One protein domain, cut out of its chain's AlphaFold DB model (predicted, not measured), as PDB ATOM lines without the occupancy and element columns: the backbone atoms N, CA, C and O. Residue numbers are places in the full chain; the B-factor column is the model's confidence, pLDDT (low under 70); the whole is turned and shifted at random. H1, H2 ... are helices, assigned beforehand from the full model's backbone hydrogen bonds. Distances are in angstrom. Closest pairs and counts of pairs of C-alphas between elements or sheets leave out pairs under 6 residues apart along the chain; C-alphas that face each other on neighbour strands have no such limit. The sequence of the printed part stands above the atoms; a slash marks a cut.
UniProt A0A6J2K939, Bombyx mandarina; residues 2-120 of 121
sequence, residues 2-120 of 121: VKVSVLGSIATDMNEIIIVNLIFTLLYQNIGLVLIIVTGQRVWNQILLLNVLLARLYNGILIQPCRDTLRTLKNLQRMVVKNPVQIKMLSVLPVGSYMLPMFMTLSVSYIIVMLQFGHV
ATOM      1  N   VAL A   2     133.161 151.461 113.737       52.84
ATOM      2  CA  VAL A   2     134.146 151.621 114.841       52.84
ATOM      3  C   VAL A   2     135.250 152.671 114.586       52.84
ATOM      4  O   VAL A   2     135.720 153.311 115.514       52.84
ATOM      5  N   LYS A   3     135.643 152.930 113.328       47.50
ATOM      6  CA  LYS A   3     136.685 153.936 113.014       47.50
ATOM      7  C   LYS A   3     136.294 155.381 113.358       47.50
ATOM      8  O   LYS A   3     137.179 156.191 113.591       47.50
ATOM      9  N   VAL A   4     135.000 155.701 113.395       53.91
ATOM     10  CA  VAL A   4     134.522 157.072 113.653       53.91
ATOM     11  C   VAL A   4     134.565 157.404 115.150       53.91
ATOM     12  O   VAL A   4     134.878 158.534 115.502       53.91
ATOM     13  N   SER A   5     134.355 156.423 116.039       54.81
ATOM     14  CA  SER A   5     134.421 156.661 117.490       54.81
ATOM     15  C   SER A   5     135.853 156.853 117.994       54.81
ATOM     16  O   SER A   5     136.087 157.670 118.877       54.81
ATOM     17  N   VAL A   6     136.828 156.149 117.406       58.91
ATOM     18  CA  VAL A   6     138.248 156.288 117.775       58.91
ATOM     19  C   VAL A   6     138.809 157.635 117.311       58.91
ATOM     20  O   VAL A   6     139.547 158.276 118.049       58.91
ATOM     21  N   LEU A   7     138.409 158.111 116.126       57.69
ATOM     22  CA  LEU A   7     138.772 159.450 115.645       57.69
ATOM     23  C   LEU A   7     138.156 160.572 116.496       57.69
ATOM     24  O   LEU A   7     138.819 161.579 116.717       57.69
ATOM     25  N   GLY A   8     136.932 160.383 117.002       60.34
ATOM     26  CA  GLY A   8     136.301 161.317 117.940       60.34
ATOM     27  C   GLY A   8     137.048 161.415 119.273       60.34
ATOM     28  O   GLY A   8     137.321 162.518 119.725       60.34
ATOM     29  N   SER A   9     137.463 160.276 119.843       58.94
ATOM     30  CA  SER A   9     138.233 160.231 121.099       58.94
ATOM     31  C   SER A   9     139.620 160.873 120.976       58.94
ATOM     32  O   SER A   9     140.073 161.560 121.881       58.94
ATOM     33  N   ILE A  10     140.302 160.690 119.843       61.88
ATOM     34  CA  ILE A  10     141.619 161.311 119.622       61.88
ATOM     35  C   ILE A  10     141.477 162.833 119.447       61.88
ATOM     36  O   ILE A  10     142.340 163.592 119.881       61.88
ATOM     37  N   ALA A  11     140.383 163.294 118.830       61.94
ATOM     38  CA  ALA A  11     140.109 164.720 118.667       61.94
ATOM     39  C   ALA A  11     139.783 165.411 120.004       61.94
ATOM     40  O   ALA A  11     140.222 166.542 120.220       61.94
ATOM     41  N   THR A  12     139.072 164.736 120.913       65.62
ATOM     42  CA  THR A  12     138.821 165.253 122.267       65.62
ATOM     43  C   THR A  12     140.112 165.342 123.078       65.62
ATOM     44  O   THR A  12     140.386 166.394 123.653       65.62
ATOM     45  N   ASP A  13     140.972 164.322 123.011       69.56
ATOM     46  CA  ASP A  13     142.261 164.320 123.718       69.56
ATOM     47  C   ASP A  13     143.200 165.431 123.203       69.56
ATOM     48  O   ASP A  13     143.890 166.099 123.977       69.56
ATOM     49  N   MET A  14     143.205 165.691 121.889       68.25
ATOM     50  CA  MET A  14     143.982 166.797 121.314       68.25
ATOM     51  C   MET A  14     143.459 168.175 121.745       68.25
ATOM     52  O   MET A  14     144.267 169.074 121.991       68.25
ATOM     53  N   ASN A  15     142.141 168.352 121.866       72.31
ATOM     54  CA  ASN A  15     141.555 169.606 122.349       72.31
ATOM     55  C   ASN A  15     141.908 169.873 123.816       72.31
ATOM     56  O   ASN A  15     142.257 171.005 124.155       72.31
ATOM     57  N   GLU A  16     141.894 168.849 124.671       75.31
ATOM     58  CA  GLU A  16     142.295 168.997 126.074       75.31
ATOM     59  C   GLU A  16     143.758 169.445 126.204       75.31
ATOM     60  O   GLU A  16     144.059 170.383 126.947       75.31
ATOM     61  N   ILE A  17     144.666 168.862 125.414       79.19
ATOM     62  CA  ILE A  17     146.086 169.254 125.399       79.19
ATOM     63  C   ILE A  17     146.261 170.716 124.954       79.19
ATOM     64  O   ILE A  17     147.066 171.454 125.532       79.19
ATOM     65  N   ILE A  18     145.505 171.158 123.944       79.25
ATOM     66  CA  ILE A  18     145.548 172.547 123.461       79.25
ATOM     67  C   ILE A  18     145.055 173.511 124.547       79.25
ATOM     68  O   ILE A  18     145.708 174.528 124.795       79.25
ATOM     69  N   ILE A  19     143.955 173.184 125.229       79.12
ATOM     70  CA  ILE A  19     143.386 174.010 126.305       79.12
ATOM     71  C   ILE A  19     144.374 174.139 127.471       79.12
ATOM     72  O   ILE A  19     144.614 175.251 127.951       79.12
ATOM     73  N   VAL A  20     145.009 173.042 127.891       82.00
ATOM     74  CA  VAL A  20     146.005 173.054 128.978       82.00
ATOM     75  C   VAL A  20     147.211 173.933 128.623       82.00
ATOM     76  O   VAL A  20     147.621 174.772 129.432       82.00
ATOM     77  N   ASN A  21     147.741 173.815 127.402       82.25
ATOM     78  CA  ASN A  21     148.860 174.645 126.940       82.25
ATOM     79  C   ASN A  21     148.492 176.136 126.847       82.25
ATOM     80  O   ASN A  21     149.308 177.006 127.176       82.25
ATOM     81  N   LEU A  22     147.259 176.445 126.439       81.75
ATOM     82  CA  LEU A  22     146.751 177.814 126.364       81.75
ATOM     83  C   LEU A  22     146.645 178.445 127.760       81.75
ATOM     84  O   LEU A  22     147.134 179.556 127.974       81.75
ATOM     85  N   ILE A  23     146.071 177.718 128.726       82.75
ATOM     86  CA  ILE A  23     145.958 178.161 130.124       82.75
ATOM     87  C   ILE A  23     147.347 178.412 130.717       82.75
ATOM     88  O   ILE A  23     147.571 179.450 131.342       82.75
ATOM     89  N   PHE A  24     148.297 177.503 130.486       85.50
ATOM     90  CA  PHE A  24     149.665 177.658 130.978       85.50
ATOM     91  C   PHE A  24     150.346 178.915 130.412       85.50
ATOM     92  O   PHE A  24     150.957 179.689 131.154       85.50
ATOM     93  N   THR A  25     150.170 179.170 129.113       85.81
ATOM     94  CA  THR A  25     150.724 180.355 128.438       85.81
ATOM     95  C   THR A  25     150.113 181.652 128.986       85.81
ATOM     96  O   THR A  25     150.836 182.608 129.277       85.81
ATOM     97  N   LEU A  26     148.794 181.674 129.207       83.06
ATOM     98  CA  LEU A  26     148.094 182.822 129.791       83.06
ATOM     99  C   LEU A  26     148.531 183.107 131.229       83.06
ATOM    100  O   LEU A  26     148.715 184.271 131.594       83.06
ATOM    101  N   LEU A  27     148.716 182.070 132.048       84.88
ATOM    102  CA  LEU A  27     149.209 182.222 133.419       84.88
ATOM    103  C   LEU A  27     150.620 182.811 133.436       84.88
ATOM    104  O   LEU A  27     150.875 183.772 134.165       84.88
ATOM    105  N   TYR A  28     151.515 182.290 132.595       88.19
ATOM    106  CA  TYR A  28     152.883 182.794 132.485       88.19
ATOM    107  C   TYR A  28     152.919 184.280 132.098       88.19
ATOM    108  O   TYR A  28     153.614 185.082 132.730       88.19
ATOM    109  N   GLN A  29     152.110 184.675 131.112       83.81
ATOM    110  CA  GLN A  29     152.028 186.065 130.666       83.81
ATOM    111  C   GLN A  29     151.451 186.998 131.743       83.81
ATOM    112  O   GLN A  29     151.969 188.100 131.944       83.81
ATOM    113  N   ASN A  30     150.426 186.556 132.477       80.50
ATOM    114  CA  ASN A  30     149.848 187.334 133.575       80.50
ATOM    115  C   ASN A  30     150.858 187.576 134.705       80.50
ATOM    116  O   ASN A  30     150.977 188.703 135.188       80.50
ATOM    117  N   ILE A  31     151.638 186.560 135.087       86.00
ATOM    118  CA  ILE A  31     152.693 186.701 136.104       86.00
ATOM    119  C   ILE A  31     153.749 187.722 135.654       86.00
ATOM    120  O   ILE A  31     154.139 188.598 136.434       86.00
ATOM    121  N   GLY A  32     154.174 187.660 134.387       84.56
ATOM    122  CA  GLY A  32     155.116 188.624 133.812       84.56
ATOM    123  C   GLY A  32     154.593 190.064 133.852       84.56
ATOM    124  O   GLY A  32     155.307 190.974 134.279       84.56
ATOM    125  N   LEU A  33     153.325 190.275 133.484       83.00
ATOM    126  CA  LEU A  33     152.685 191.594 133.529       83.00
ATOM    127  C   LEU A  33     152.592 192.146 134.956       83.00
ATOM    128  O   LEU A  33     152.898 193.318 135.178       83.00
ATOM    129  N   VAL A  34     152.235 191.310 135.935       83.50
ATOM    130  CA  VAL A  34     152.179 191.716 137.349       83.50
ATOM    131  C   VAL A  34     153.544 192.210 137.833       83.50
ATOM    132  O   VAL A  34     153.619 193.269 138.458       83.50
ATOM    133  N   LEU A  35     154.632 191.504 137.508       83.75
ATOM    134  CA  LEU A  35     155.989 191.919 137.889       83.75
ATOM    135  C   LEU A  35     156.371 193.280 137.291       83.75
ATOM    136  O   LEU A  35     156.911 194.138 137.998       83.75
ATOM    137  N   ILE A  36     156.059 193.506 136.014       83.38
ATOM    138  CA  ILE A  36     156.349 194.773 135.329       83.38
ATOM    139  C   ILE A  36     155.557 195.926 135.964       83.38
ATOM    140  O   ILE A  36     156.125 196.978 136.258       83.38
ATOM    141  N   ILE A  37     154.268 195.722 136.251       83.56
ATOM    142  CA  ILE A  37     153.420 196.751 136.873       83.56
ATOM    143  C   ILE A  37     153.900 197.065 138.297       83.56
ATOM    144  O   ILE A  37     154.037 198.233 138.659       83.56
ATOM    145  N   VAL A  38     154.198 196.048 139.113       82.69
ATOM    146  CA  VAL A  38     154.640 196.242 140.505       82.69
ATOM    147  C   VAL A  38     155.982 196.969 140.567       82.69
ATOM    148  O   VAL A  38     156.151 197.893 141.369       82.69
ATOM    149  N   THR A  39     156.940 196.580 139.724       81.38
ATOM    150  CA  THR A  39     158.249 197.248 139.662       81.38
ATOM    151  C   THR A  39     158.114 198.685 139.168       81.38
ATOM    152  O   THR A  39     158.678 199.590 139.790       81.38
ATOM    153  N   GLY A  40     157.291 198.922 138.143       79.19
ATOM    154  CA  GLY A  40     156.993 200.267 137.656       79.19
ATOM    155  C   GLY A  40     156.349 201.160 138.708       79.19
ATOM    156  O   GLY A  40     156.806 202.282 138.936       79.19
ATOM    157  N   GLN A  41     155.366 200.637 139.436       79.00
ATOM    158  CA  GLN A  41     154.702 201.376 140.504       79.00
ATOM    159  C   GLN A  41     155.660 201.700 141.660       79.00
ATOM    160  O   GLN A  41     155.622 202.805 142.205       79.00
ATOM    161  N   ARG A  42     156.551 200.769 142.038       80.88
ATOM    162  CA  ARG A  42     157.565 201.016 143.079       80.88
ATOM    163  C   ARG A  42     158.508 202.149 142.692       80.88
ATOM    164  O   ARG A  42     158.764 203.028 143.513       80.88
ATOM    165  N   VAL A  43     158.991 202.142 141.454       78.69
ATOM    166  CA  VAL A  43     159.845 203.204 140.911       78.69
ATOM    167  C   VAL A  43     159.113 204.546 140.920       78.69
ATOM    168  O   VAL A  43     159.657 205.540 141.397       78.69
ATOM    169  N   TRP A  44     157.862 204.572 140.457       76.69
ATOM    170  CA  TRP A  44     157.052 205.789 140.439       76.69
ATOM    171  C   TRP A  44     156.856 206.383 141.838       76.69
ATOM    172  O   TRP A  44     157.049 207.582 142.051       76.69
ATOM    173  N   ASN A  45     156.554 205.537 142.824       81.50
ATOM    174  CA  ASN A  45     156.392 205.966 144.210       81.50
ATOM    175  C   ASN A  45     157.693 206.546 144.794       81.50
ATOM    176  O   ASN A  45     157.647 207.543 145.513       81.50
ATOM    177  N   GLN A  46     158.851 205.963 144.465       79.25
ATOM    178  CA  GLN A  46     160.157 206.489 144.885       79.25
ATOM    179  C   GLN A  46     160.438 207.870 144.276       79.25
ATOM    180  O   GLN A  46     160.931 208.758 144.969       79.25
ATOM    181  N   ILE A  47     160.066 208.088 143.012       77.56
ATOM    182  CA  ILE A  47     160.202 209.394 142.348       77.56
ATOM    183  C   ILE A  47     159.317 210.450 143.025       77.56
ATOM    184  O   ILE A  47     159.771 211.566 143.286       77.56
ATOM    185  N   LEU A  48     158.071 210.105 143.360       76.19
ATOM    186  CA  LEU A  48     157.178 211.009 144.092       76.19
ATOM    187  C   LEU A  48     157.740 211.364 145.473       76.19
ATOM    188  O   LEU A  48     157.753 212.539 145.847       76.19
ATOM    189  N   LEU A  49     158.246 210.373 146.209       82.56
ATOM    190  CA  LEU A  49     158.856 210.585 147.521       82.56
ATOM    191  C   LEU A  49     160.097 211.479 147.422       82.56
ATOM    192  O   LEU A  49     160.243 212.407 148.219       82.56
ATOM    193  N   LEU A  50     160.946 211.262 146.413       81.19
ATOM    194  CA  LEU A  50     162.103 212.111 146.139       81.19
ATOM    195  C   LEU A  50     161.684 213.567 145.909       81.19
ATOM    196  O   LEU A  50     162.266 214.462 146.518       81.19
ATOM    197  N   ASN A  51     160.652 213.812 145.098       75.25
ATOM    198  CA  ASN A  51     160.146 215.164 144.839       75.25
ATOM    199  C   ASN A  51     159.625 215.846 146.114       75.25
ATOM    200  O   ASN A  51     159.912 217.022 146.345       75.25
ATOM    201  N   VAL A  52     158.905 215.112 146.969       77.75
ATOM    202  CA  VAL A  52     158.416 215.633 148.257       77.75
ATOM    203  C   VAL A  52     159.577 215.979 149.190       77.75
ATOM    204  O   VAL A  52     159.571 217.047 149.807       77.75
ATOM    205  N   LEU A  53     160.587 215.111 149.289       79.00
ATOM    206  CA  LEU A  53     161.782 215.381 150.092       79.00
ATOM    207  C   LEU A  53     162.557 216.590 149.559       79.00
ATOM    208  O   LEU A  53     162.989 217.425 150.352       79.00
ATOM    209  N   LEU A  54     162.672 216.728 148.237       77.56
ATOM    210  CA  LEU A  54     163.327 217.872 147.606       77.56
ATOM    211  C   LEU A  54     162.599 219.183 147.924       77.56
ATOM    212  O   LEU A  54     163.240 220.175 148.266       77.56
ATOM    213  N   ALA A  55     161.264 219.178 147.872       75.19
ATOM    214  CA  ALA A  55     160.443 220.336 148.220       75.19
ATOM    215  C   ALA A  55     160.572 220.711 149.708       75.19
ATOM    216  O   ALA A  55     160.720 221.889 150.041       75.19
ATOM    217  N   ARG A  56     160.578 219.721 150.612       77.81
ATOM    218  CA  ARG A  56     160.795 219.949 152.053       77.81
ATOM    219  C   ARG A  56     162.183 220.510 152.338       77.81
ATOM    220  O   ARG A  56     162.304 221.448 153.120       77.81
ATOM    221  N   LEU A  57     163.208 219.965 151.688       76.12
ATOM    222  CA  LEU A  57     164.581 220.442 151.817       76.12
ATOM    223  C   LEU A  57     164.706 221.887 151.320       76.12
ATOM    224  O   LEU A  57     165.292 222.716 152.008       76.12
ATOM    225  N   TYR A  58     164.093 222.211 150.181       74.06
ATOM    226  CA  TYR A  58     164.054 223.578 149.659       74.06
ATOM    227  C   TYR A  58     163.421 224.559 150.654       74.06
ATOM    228  O   TYR A  58     164.016 225.594 150.957       74.06
ATOM    229  N   ASN A  59     162.265 224.206 151.223       75.00
ATOM    230  CA  ASN A  59     161.597 225.032 152.230       75.00
ATOM    231  C   ASN A  59     162.426 225.175 153.518       75.00
ATOM    232  O   ASN A  59     162.490 226.267 154.077       75.00
ATOM    233  N   GLY A  60     163.098 224.112 153.967       72.88
ATOM    234  CA  GLY A  60     163.958 224.148 155.154       72.88
ATOM    235  C   GLY A  60     165.148 225.101 155.006       72.88
ATOM    236  O   GLY A  60     165.428 225.884 155.912       72.88
ATOM    237  N   ILE A  61     165.808 225.107 153.843       69.50
ATOM    238  CA  ILE A  61     166.930 226.027 153.587       69.50
ATOM    239  C   ILE A  61     166.443 227.478 153.439       69.50
ATOM    240  O   ILE A  61     167.169 228.409 153.782       69.50
ATOM    241  N   LEU A  62     165.209 227.694 152.975       68.50
ATOM    242  CA  LEU A  62     164.629 229.037 152.879       68.50
ATOM    243  C   LEU A  62     164.441 229.691 154.262       68.50
ATOM    244  O   LEU A  62     164.534 230.910 154.376       68.50
ATOM    245  N   ILE A  63     164.226 228.880 155.304       75.19
ATOM    246  CA  ILE A  63     164.053 229.323 156.698       75.19
ATOM    247  C   ILE A  63     165.411 229.551 157.394       75.19
ATOM    248  O   ILE A  63     165.543 230.490 158.178       75.19
ATOM    249  N   GLN A  64     166.437 228.744 157.095       68.31
ATOM    250  CA  GLN A  64     167.811 228.915 157.597       68.31
ATOM    251  C   GLN A  64     168.820 228.945 156.436       68.31
ATOM    252  O   GLN A  64     169.366 227.905 156.046       68.31
ATOM    253  N   PRO A  65     169.096 230.131 155.862       64.50
ATOM    254  CA  PRO A  65     169.953 230.244 154.694       64.50
ATOM    255  C   PRO A  65     171.429 230.108 155.083       64.50
ATOM    256  O   PRO A  65     172.111 231.089 155.376       64.50
ATOM    257  N   CYS A  66     171.957 228.888 155.028       69.06
ATOM    258  CA  CYS A  66     173.398 228.682 154.956       69.06
ATOM    259  C   CYS A  66     173.832 228.810 153.480       69.06
ATOM    260  O   CYS A  66     173.332 228.106 152.597       69.06
ATOM    261  N   ARG A  67     174.703 229.782 153.169       66.12
ATOM    262  CA  ARG A  67     175.039 230.155 151.775       66.12
ATOM    263  C   ARG A  67     175.619 228.991 150.960       66.12
ATOM    264  O   ARG A  67     175.321 228.887 149.769       66.12
ATOM    265  N   ASP A  68     176.389 228.110 151.593       68.38
ATOM    266  CA  ASP A  68     177.048 226.987 150.916       68.38
ATOM    267  C   ASP A  68     176.089 225.832 150.591       68.38
ATOM    268  O   ASP A  68     176.171 225.228 149.513       68.38
ATOM    269  N   THR A  69     175.106 225.566 151.460       66.06
ATOM    270  CA  THR A  69     174.077 224.540 151.216       66.06
ATOM    271  C   THR A  69     173.059 224.983 150.169       66.06
ATOM    272  O   THR A  69     172.573 224.163 149.391       66.06
ATOM    273  N   LEU A  70     172.779 226.284 150.059       69.75
ATOM    274  CA  LEU A  70     171.871 226.809 149.034       69.75
ATOM    275  C   LEU A  70     172.439 226.622 147.613       69.75
ATOM    276  O   LEU A  70     171.700 226.304 146.678       69.75
ATOM    277  N   ARG A  71     173.756 226.801 147.436       69.69
ATOM    278  CA  ARG A  71     174.427 226.668 146.131       69.69
ATOM    279  C   ARG A  71     174.503 225.209 145.682       69.69
ATOM    280  O   ARG A  71     174.216 224.911 144.522       69.69
ATOM    281  N   THR A  72     174.832 224.306 146.604       68.81
ATOM    282  CA  THR A  72     174.833 222.858 146.354       68.81
ATOM    283  C   THR A  72     173.422 222.329 146.106       68.81
ATOM    284  O   THR A  72     173.237 221.567 145.158       68.81
ATOM    285  N   LEU A  73     172.405 222.812 146.830       70.56
ATOM    286  CA  LEU A  73     171.014 222.426 146.581       70.56
ATOM    287  C   LEU A  73     170.504 222.920 145.222       70.56
ATOM    288  O   LEU A  73     169.899 222.144 144.489       70.56
ATOM    289  N   LYS A  74     170.777 224.174 144.834       71.06
ATOM    290  CA  LYS A  74     170.409 224.680 143.498       71.06
ATOM    291  C   LYS A  74     171.077 223.880 142.383       71.06
ATOM    292  O   LYS A  74     170.456 223.644 141.349       71.06
ATOM    293  N   ASN A  75     172.329 223.468 142.584       71.25
ATOM    294  CA  ASN A  75     173.034 222.608 141.639       71.25
ATOM    295  C   ASN A  75     172.412 221.212 141.585       71.25
ATOM    296  O   ASN A  75     172.205 220.707 140.487       71.25
ATOM    297  N   LEU A  76     172.034 220.631 142.725       71.44
ATOM    298  CA  LEU A  76     171.360 219.336 142.792       71.44
ATOM    299  C   LEU A  76     169.964 219.388 142.156       71.44
ATOM    300  O   LEU A  76     169.647 218.551 141.321       71.44
ATOM    301  N   GLN A  77     169.169 220.420 142.444       70.12
ATOM    302  CA  GLN A  77     167.877 220.665 141.800       70.12
ATOM    303  C   GLN A  77     168.037 220.841 140.288       70.12
ATOM    304  O   GLN A  77     167.308 220.224 139.519       70.12
ATOM    305  N   ARG A  78     169.021 221.630 139.834       71.06
ATOM    306  CA  ARG A  78     169.334 221.745 138.403       71.06
ATOM    307  C   ARG A  78     169.767 220.412 137.812       71.06
ATOM    308  O   ARG A  78     169.401 220.140 136.682       71.06
ATOM    309  N   MET A  79     170.511 219.587 138.541       68.06
ATOM    310  CA  MET A  79     170.949 218.277 138.067       68.06
ATOM    311  C   MET A  79     169.772 217.301 137.947       68.06
ATOM    312  O   MET A  79     169.672 216.620 136.935       68.06
ATOM    313  N   VAL A  80     168.847 217.306 138.910       67.44
ATOM    314  CA  VAL A  80     167.614 216.498 138.906       67.44
ATOM    315  C   VAL A  80     166.620 216.978 137.841       67.44
ATOM    316  O   VAL A  80     165.946 216.164 137.226       67.44
ATOM    317  N   VAL A  81     166.534 218.286 137.579       64.44
ATOM    318  CA  VAL A  81     165.658 218.848 136.531       64.44
ATOM    319  C   VAL A  81     166.267 218.700 135.135       64.44
ATOM    320  O   VAL A  81     165.535 218.492 134.173       64.44
ATOM    321  N   LYS A  82     167.595 218.815 135.000       66.12
ATOM    322  CA  LYS A  82     168.318 218.697 133.720       66.12
ATOM    323  C   LYS A  82     168.499 217.241 133.300       66.12
ATOM    324  O   LYS A  82     168.391 216.939 132.118       66.12
ATOM    325  N   ASN A  83     168.726 216.360 134.269       60.75
ATOM    326  CA  ASN A  83     168.634 214.919 134.116       60.75
ATOM    327  C   ASN A  83     167.457 214.446 134.969       60.75
ATOM    328  O   ASN A  83     167.684 213.833 136.021       60.75
ATOM    329  N   PRO A  84     166.201 214.714 134.545       57.06
ATOM    330  CA  PRO A  84     165.115 213.948 135.117       57.06
ATOM    331  C   PRO A  84     165.514 212.501 134.889       57.06
ATOM    332  O   PRO A  84     165.993 212.164 133.802       57.06
ATOM    333  N   VAL A  85     165.404 211.670 135.922       52.53
ATOM    334  CA  VAL A  85     165.549 210.226 135.783       52.53
ATOM    335  C   VAL A  85     164.392 209.798 134.884       52.53
ATOM    336  O   VAL A  85     163.325 209.395 135.336       52.53
ATOM    337  N   GLN A  86     164.573 210.011 133.579       49.62
ATOM    338  CA  GLN A  86     163.715 209.562 132.514       49.62
ATOM    339  C   GLN A  86     164.003 208.080 132.445       49.62
ATOM    340  O   GLN A  86     164.713 207.591 131.567       49.62
ATOM    341  N   ILE A  87     163.440 207.348 133.397       47.84
ATOM    342  CA  ILE A  87     163.040 205.989 133.111       47.84
ATOM    343  C   ILE A  87     161.976 206.196 132.043       47.84
ATOM    344  O   ILE A  87     160.808 206.434 132.347       47.84
ATOM    345  N   LYS A  88     162.427 206.250 130.783       46.28
ATOM    346  CA  LYS A  88     161.591 206.133 129.600       46.28
ATOM    347  C   LYS A  88     160.989 204.738 129.695       46.28
ATOM    348  O   LYS A  88     161.442 203.808 129.037       46.28
ATOM    349  N   MET A  89     160.007 204.573 130.578       45.44
ATOM    350  CA  MET A  89     159.015 203.540 130.399       45.44
ATOM    351  C   MET A  89     158.436 203.844 129.029       45.44
ATOM    352  O   MET A  89     157.874 204.912 128.807       45.44
ATOM    353  N   LEU A  90     158.694 202.947 128.088       44.06
ATOM    354  CA  LEU A  90     158.320 203.037 126.679       44.06
ATOM    355  C   LEU A  90     156.800 203.177 126.446       44.06
ATOM    356  O   LEU A  90     156.352 203.111 125.308       44.06
ATOM    357  N   SER A  91     155.990 203.381 127.483       42.81
ATOM    358  CA  SER A  91     154.548 203.494 127.388       42.81
ATOM    359  C   SER A  91     154.083 204.912 127.705       42.81
ATOM    360  O   SER A  91     154.133 205.382 128.837       42.81
ATOM    361  N   VAL A  92     153.512 205.549 126.687       49.19
ATOM    362  CA  VAL A  92     152.628 206.723 126.783       49.19
ATOM    363  C   VAL A  92     151.420 206.461 127.709       49.19
ATOM    364  O   VAL A  92     150.745 207.396 128.125       49.19
ATOM    365  N   LEU A  93     151.165 205.203 128.093       50.72
ATOM    366  CA  LEU A  93     150.233 204.878 129.164       50.72
ATOM    367  C   LEU A  93     150.897 205.021 130.542       50.72
ATOM    368  O   LEU A  93     151.894 204.338 130.799       50.72
ATOM    369  N   PRO A  94     150.322 205.813 131.466       54.84
ATOM    370  CA  PRO A  94     150.651 205.704 132.876       54.84
ATOM    371  C   PRO A  94     150.191 204.325 133.350       54.84
ATOM    372  O   PRO A  94     149.014 204.129 133.649       54.84
ATOM    373  N   VAL A  95     151.111 203.358 133.375       59.53
ATOM    374  CA  VAL A  95     150.889 202.003 133.895       59.53
ATOM    375  C   VAL A  95     150.711 202.109 135.409       59.53
ATOM    376  O   VAL A  95     151.634 201.894 136.187       59.53
ATOM    377  N   GLY A  96     149.533 202.555 135.826       62.28
ATOM    378  CA  GLY A  96     149.164 202.611 137.228       62.28
ATOM    379  C   GLY A  96     148.650 201.261 137.701       62.28
ATOM    380  O   GLY A  96     148.209 200.419 136.914       62.28
ATOM    381  N   SER A  97     148.640 201.083 139.018       64.19
ATOM    382  CA  SER A  97     148.089 199.902 139.695       64.19
ATOM    383  C   SER A  97     146.653 199.543 139.284       64.19
ATOM    384  O   SER A  97     146.260 198.389 139.414       64.19
ATOM    385  N   TYR A  98     145.886 200.495 138.746       68.88
ATOM    386  CA  TYR A  98     144.530 200.298 138.228       68.88
ATOM    387  C   TYR A  98     144.467 199.447 136.947       68.88
ATOM    388  O   TYR A  98     143.421 198.878 136.648       68.88
ATOM    389  N   MET A  99     145.569 199.308 136.200       71.50
ATOM    390  CA  MET A  99     145.605 198.442 135.014       71.50
ATOM    391  C   MET A  99     145.657 196.956 135.383       71.50
ATOM    392  O   MET A  99     145.167 196.112 134.639       71.50
ATOM    393  N   LEU A 100     146.201 196.624 136.553       74.88
ATOM    394  CA  LEU A 100     146.336 195.247 137.024       74.88
ATOM    395  C   LEU A 100     144.979 194.524 137.182       74.88
ATOM    396  O   LEU A 100     144.823 193.455 136.589       74.88
ATOM    397  N   PRO A 101     143.964 195.076 137.882       78.56
ATOM    398  CA  PRO A 101     142.646 194.442 137.954       78.56
ATOM    399  C   PRO A 101     141.938 194.375 136.591       78.56
ATOM    400  O   PRO A 101     141.181 193.436 136.351       78.56
ATOM    401  N   MET A 102     142.216 195.306 135.669       82.44
ATOM    402  CA  MET A 102     141.669 195.272 134.308       82.44
ATOM    403  C   MET A 102     142.204 194.068 133.518       82.44
ATOM    404  O   MET A 102     141.417 193.312 132.950       82.44
ATOM    405  N   PHE A 103     143.523 193.838 133.533       80.50
ATOM    406  CA  PHE A 103     144.139 192.679 132.870       80.50
ATOM    407  C   PHE A 103     143.713 191.343 133.490       80.50
ATOM    408  O   PHE A 103     143.471 190.377 132.762       80.50
ATOM    409  N   MET A 104     143.559 191.297 134.816       80.50
ATOM    410  CA  MET A 104     143.038 190.114 135.507       80.50
ATOM    411  C   MET A 104     141.602 189.804 135.078       80.50
ATOM    412  O   MET A 104     141.300 188.665 134.729       80.50
ATOM    413  N   THR A 105     140.734 190.819 135.033       86.00
ATOM    414  CA  THR A 105     139.335 190.651 134.606       86.00
ATOM    415  C   THR A 105     139.254 190.141 133.169       86.00
ATOM    416  O   THR A 105     138.551 189.170 132.913       86.00
ATOM    417  N   LEU A 106     140.030 190.725 132.248       85.12
ATOM    418  CA  LEU A 106     140.081 190.276 130.853       85.12
ATOM    419  C   LEU A 106     140.557 188.823 130.723       85.12
ATOM    420  O   LEU A 106     139.975 188.055 129.959       85.12
ATOM    421  N   SER A 107     141.575 188.434 131.494       83.75
ATOM    422  CA  SER A 107     142.095 187.061 131.488       83.75
ATOM    423  C   SER A 107     141.060 186.058 131.997       83.75
ATOM    424  O   SER A 107     140.856 185.015 131.379       83.75
ATOM    425  N   VAL A 108     140.359 186.384 133.086       84.31
ATOM    426  CA  VAL A 108     139.291 185.535 133.637       84.31
ATOM    427  C   VAL A 108     138.120 185.430 132.661       84.31
ATOM    428  O   VAL A 108     137.653 184.324 132.395       84.31
ATOM    429  N   SER A 109     137.678 186.543 132.068       86.62
ATOM    430  CA  SER A 109     136.621 186.534 131.051       86.62
ATOM    431  C   SER A 109     136.991 185.668 129.846       86.62
ATOM    432  O   SER A 109     136.152 184.909 129.369       86.62
ATOM    433  N   TYR A 110     138.244 185.722 129.391       84.50
ATOM    434  CA  TYR A 110     138.720 184.884 128.292       84.50
ATOM    435  C   TYR A 110     138.684 183.387 128.633       84.50
ATOM    436  O   TYR A 110     138.207 182.585 127.831       84.50
ATOM    437  N   ILE A 111     139.124 183.006 129.839       81.38
ATOM    438  CA  ILE A 111     139.070 181.613 130.309       81.38
ATOM    439  C   ILE A 111     137.619 181.123 130.391       81.38
ATOM    440  O   ILE A 111     137.327 180.020 129.939       81.38
ATOM    441  N   ILE A 112     136.702 181.943 130.918       84.56
ATOM    442  CA  ILE A 112     135.274 181.595 131.005       84.56
ATOM    443  C   ILE A 112     134.698 181.330 129.612       84.56
ATOM    444  O   ILE A 112     134.037 180.313 129.412       84.56
ATOM    445  N   VAL A 113     134.975 182.209 128.648       84.50
ATOM    446  CA  VAL A 113     134.512 182.051 127.262       84.50
ATOM    447  C   VAL A 113     135.069 180.765 126.644       84.50
ATOM    448  O   VAL A 113     134.315 179.996 126.052       84.50
ATOM    449  N   MET A 114     136.359 180.478 126.832       76.38
ATOM    450  CA  MET A 114     136.970 179.245 126.326       76.38
ATOM    451  C   MET A 114     136.383 177.982 126.960       76.38
ATOM    452  O   MET A 114     136.120 177.017 126.247       76.38
ATOM    453  N   LEU A 115     136.121 177.982 128.270       74.12
ATOM    454  CA  LEU A 115     135.479 176.850 128.946       74.12
ATOM    455  C   LEU A 115     134.037 176.641 128.467       74.12
ATOM    456  O   LEU A 115     133.618 175.502 128.267       74.12
ATOM    457  N   GLN A 116     133.292 177.727 128.244       77.38
ATOM    458  CA  GLN A 116     131.927 177.656 127.726       77.38
ATOM    459  C   GLN A 116     131.883 177.075 126.312       77.38
ATOM    460  O   GLN A 116     131.042 176.227 126.043       77.38
ATOM    461  N   PHE A 117     132.793 177.473 125.421       73.25
ATOM    462  CA  PHE A 117     132.839 176.915 124.066       73.25
ATOM    463  C   PHE A 117     133.490 175.526 123.999       73.25
ATOM    464  O   PHE A 117     133.140 174.752 123.115       73.25
ATOM    465  N   GLY A 118     134.377 175.180 124.935       63.53
ATOM    466  CA  GLY A 118     135.011 173.860 125.010       63.53
ATOM    467  C   GLY A 118     134.089 172.743 125.512       63.53
ATOM    468  O   GLY A 118     134.220 171.617 125.057       63.53
ATOM    469  N   HIS A 119     133.141 173.042 126.406       57.88
ATOM    470  CA  HIS A 119     132.152 172.066 126.899       57.88
ATOM    471  C   HIS A 119     130.908 171.949 125.988       57.88
ATOM    472  O   HIS A 119     130.076 171.063 126.170       57.88
ATOM    473  N   VAL A 120     130.723 172.873 125.038       46.97
ATOM    474  CA  VAL A 120     129.550 172.906 124.140       46.97
ATOM    475  C   VAL A 120     129.772 172.113 122.839       46.97
ATOM    476  O   VAL A 120     128.803 171.872 122.120       46.97
TER     477      VAL A 120
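Overview. This is residues 2 to 120 of the 121 residues of a protein of Bombyx mandarina (UniProt A0A6J2K939). One very long helix, H1, makes the axis of a rod; at its end H2 folds back as the short arm of a hairpin, and after a long loop H3 lies side by side with H1. Residues 2 to 11 of H1 stick out. The printed part has 119 residues, with three named helices, H1, H2 and H3 in order along the chain, which hold 98 of them, and no named strand; the class is all helix, and the whole is extended, with a radius of gyration of the C-alphas of 26.8 A and spans of 96 by 20 by 18 A.

Arrangement. H1, residues 2 to 63, touches H2, residues 67 to 82, with residues 54 to 61 alone; the closest C-alphas, of Ile 61 and Leu 70, are 6.8 A apart. This helical hairpin runs opposite ways at a shallow tilt of 28 degrees. H3, residues 99 to 118, touches H1 at residues 23 to 37 alone, opposite ways at a shallow tilt of 7 degrees; the closest C-alphas, of Val 34 and Leu 100, are 6.8 A apart. H2 and H3 are apart. O i to N i+4 pairs are within hydrogen-bond range throughout H2 and H3, and 57 of 58 in H1.

Along the chain. H1 spans 93.2 A from C-alpha 2 (134.146, 151.621, 114.841); H2 spans 22.4 A; H3 spans 28.6 A to C-alpha 118 (135.011, 173.860, 125.010).

Size, cuts and confidence. The farthest C-alphas, of Val 2 and Arg 67, are 95.9 A apart. The printed part has no cut. The link from H1 to H2 is tight; that from H2 to H3, 16 residues, is long. Mean pLDDT of the printed part is 71.7; 47 residues are under 70, among them 2 to 14 and 79 to 98.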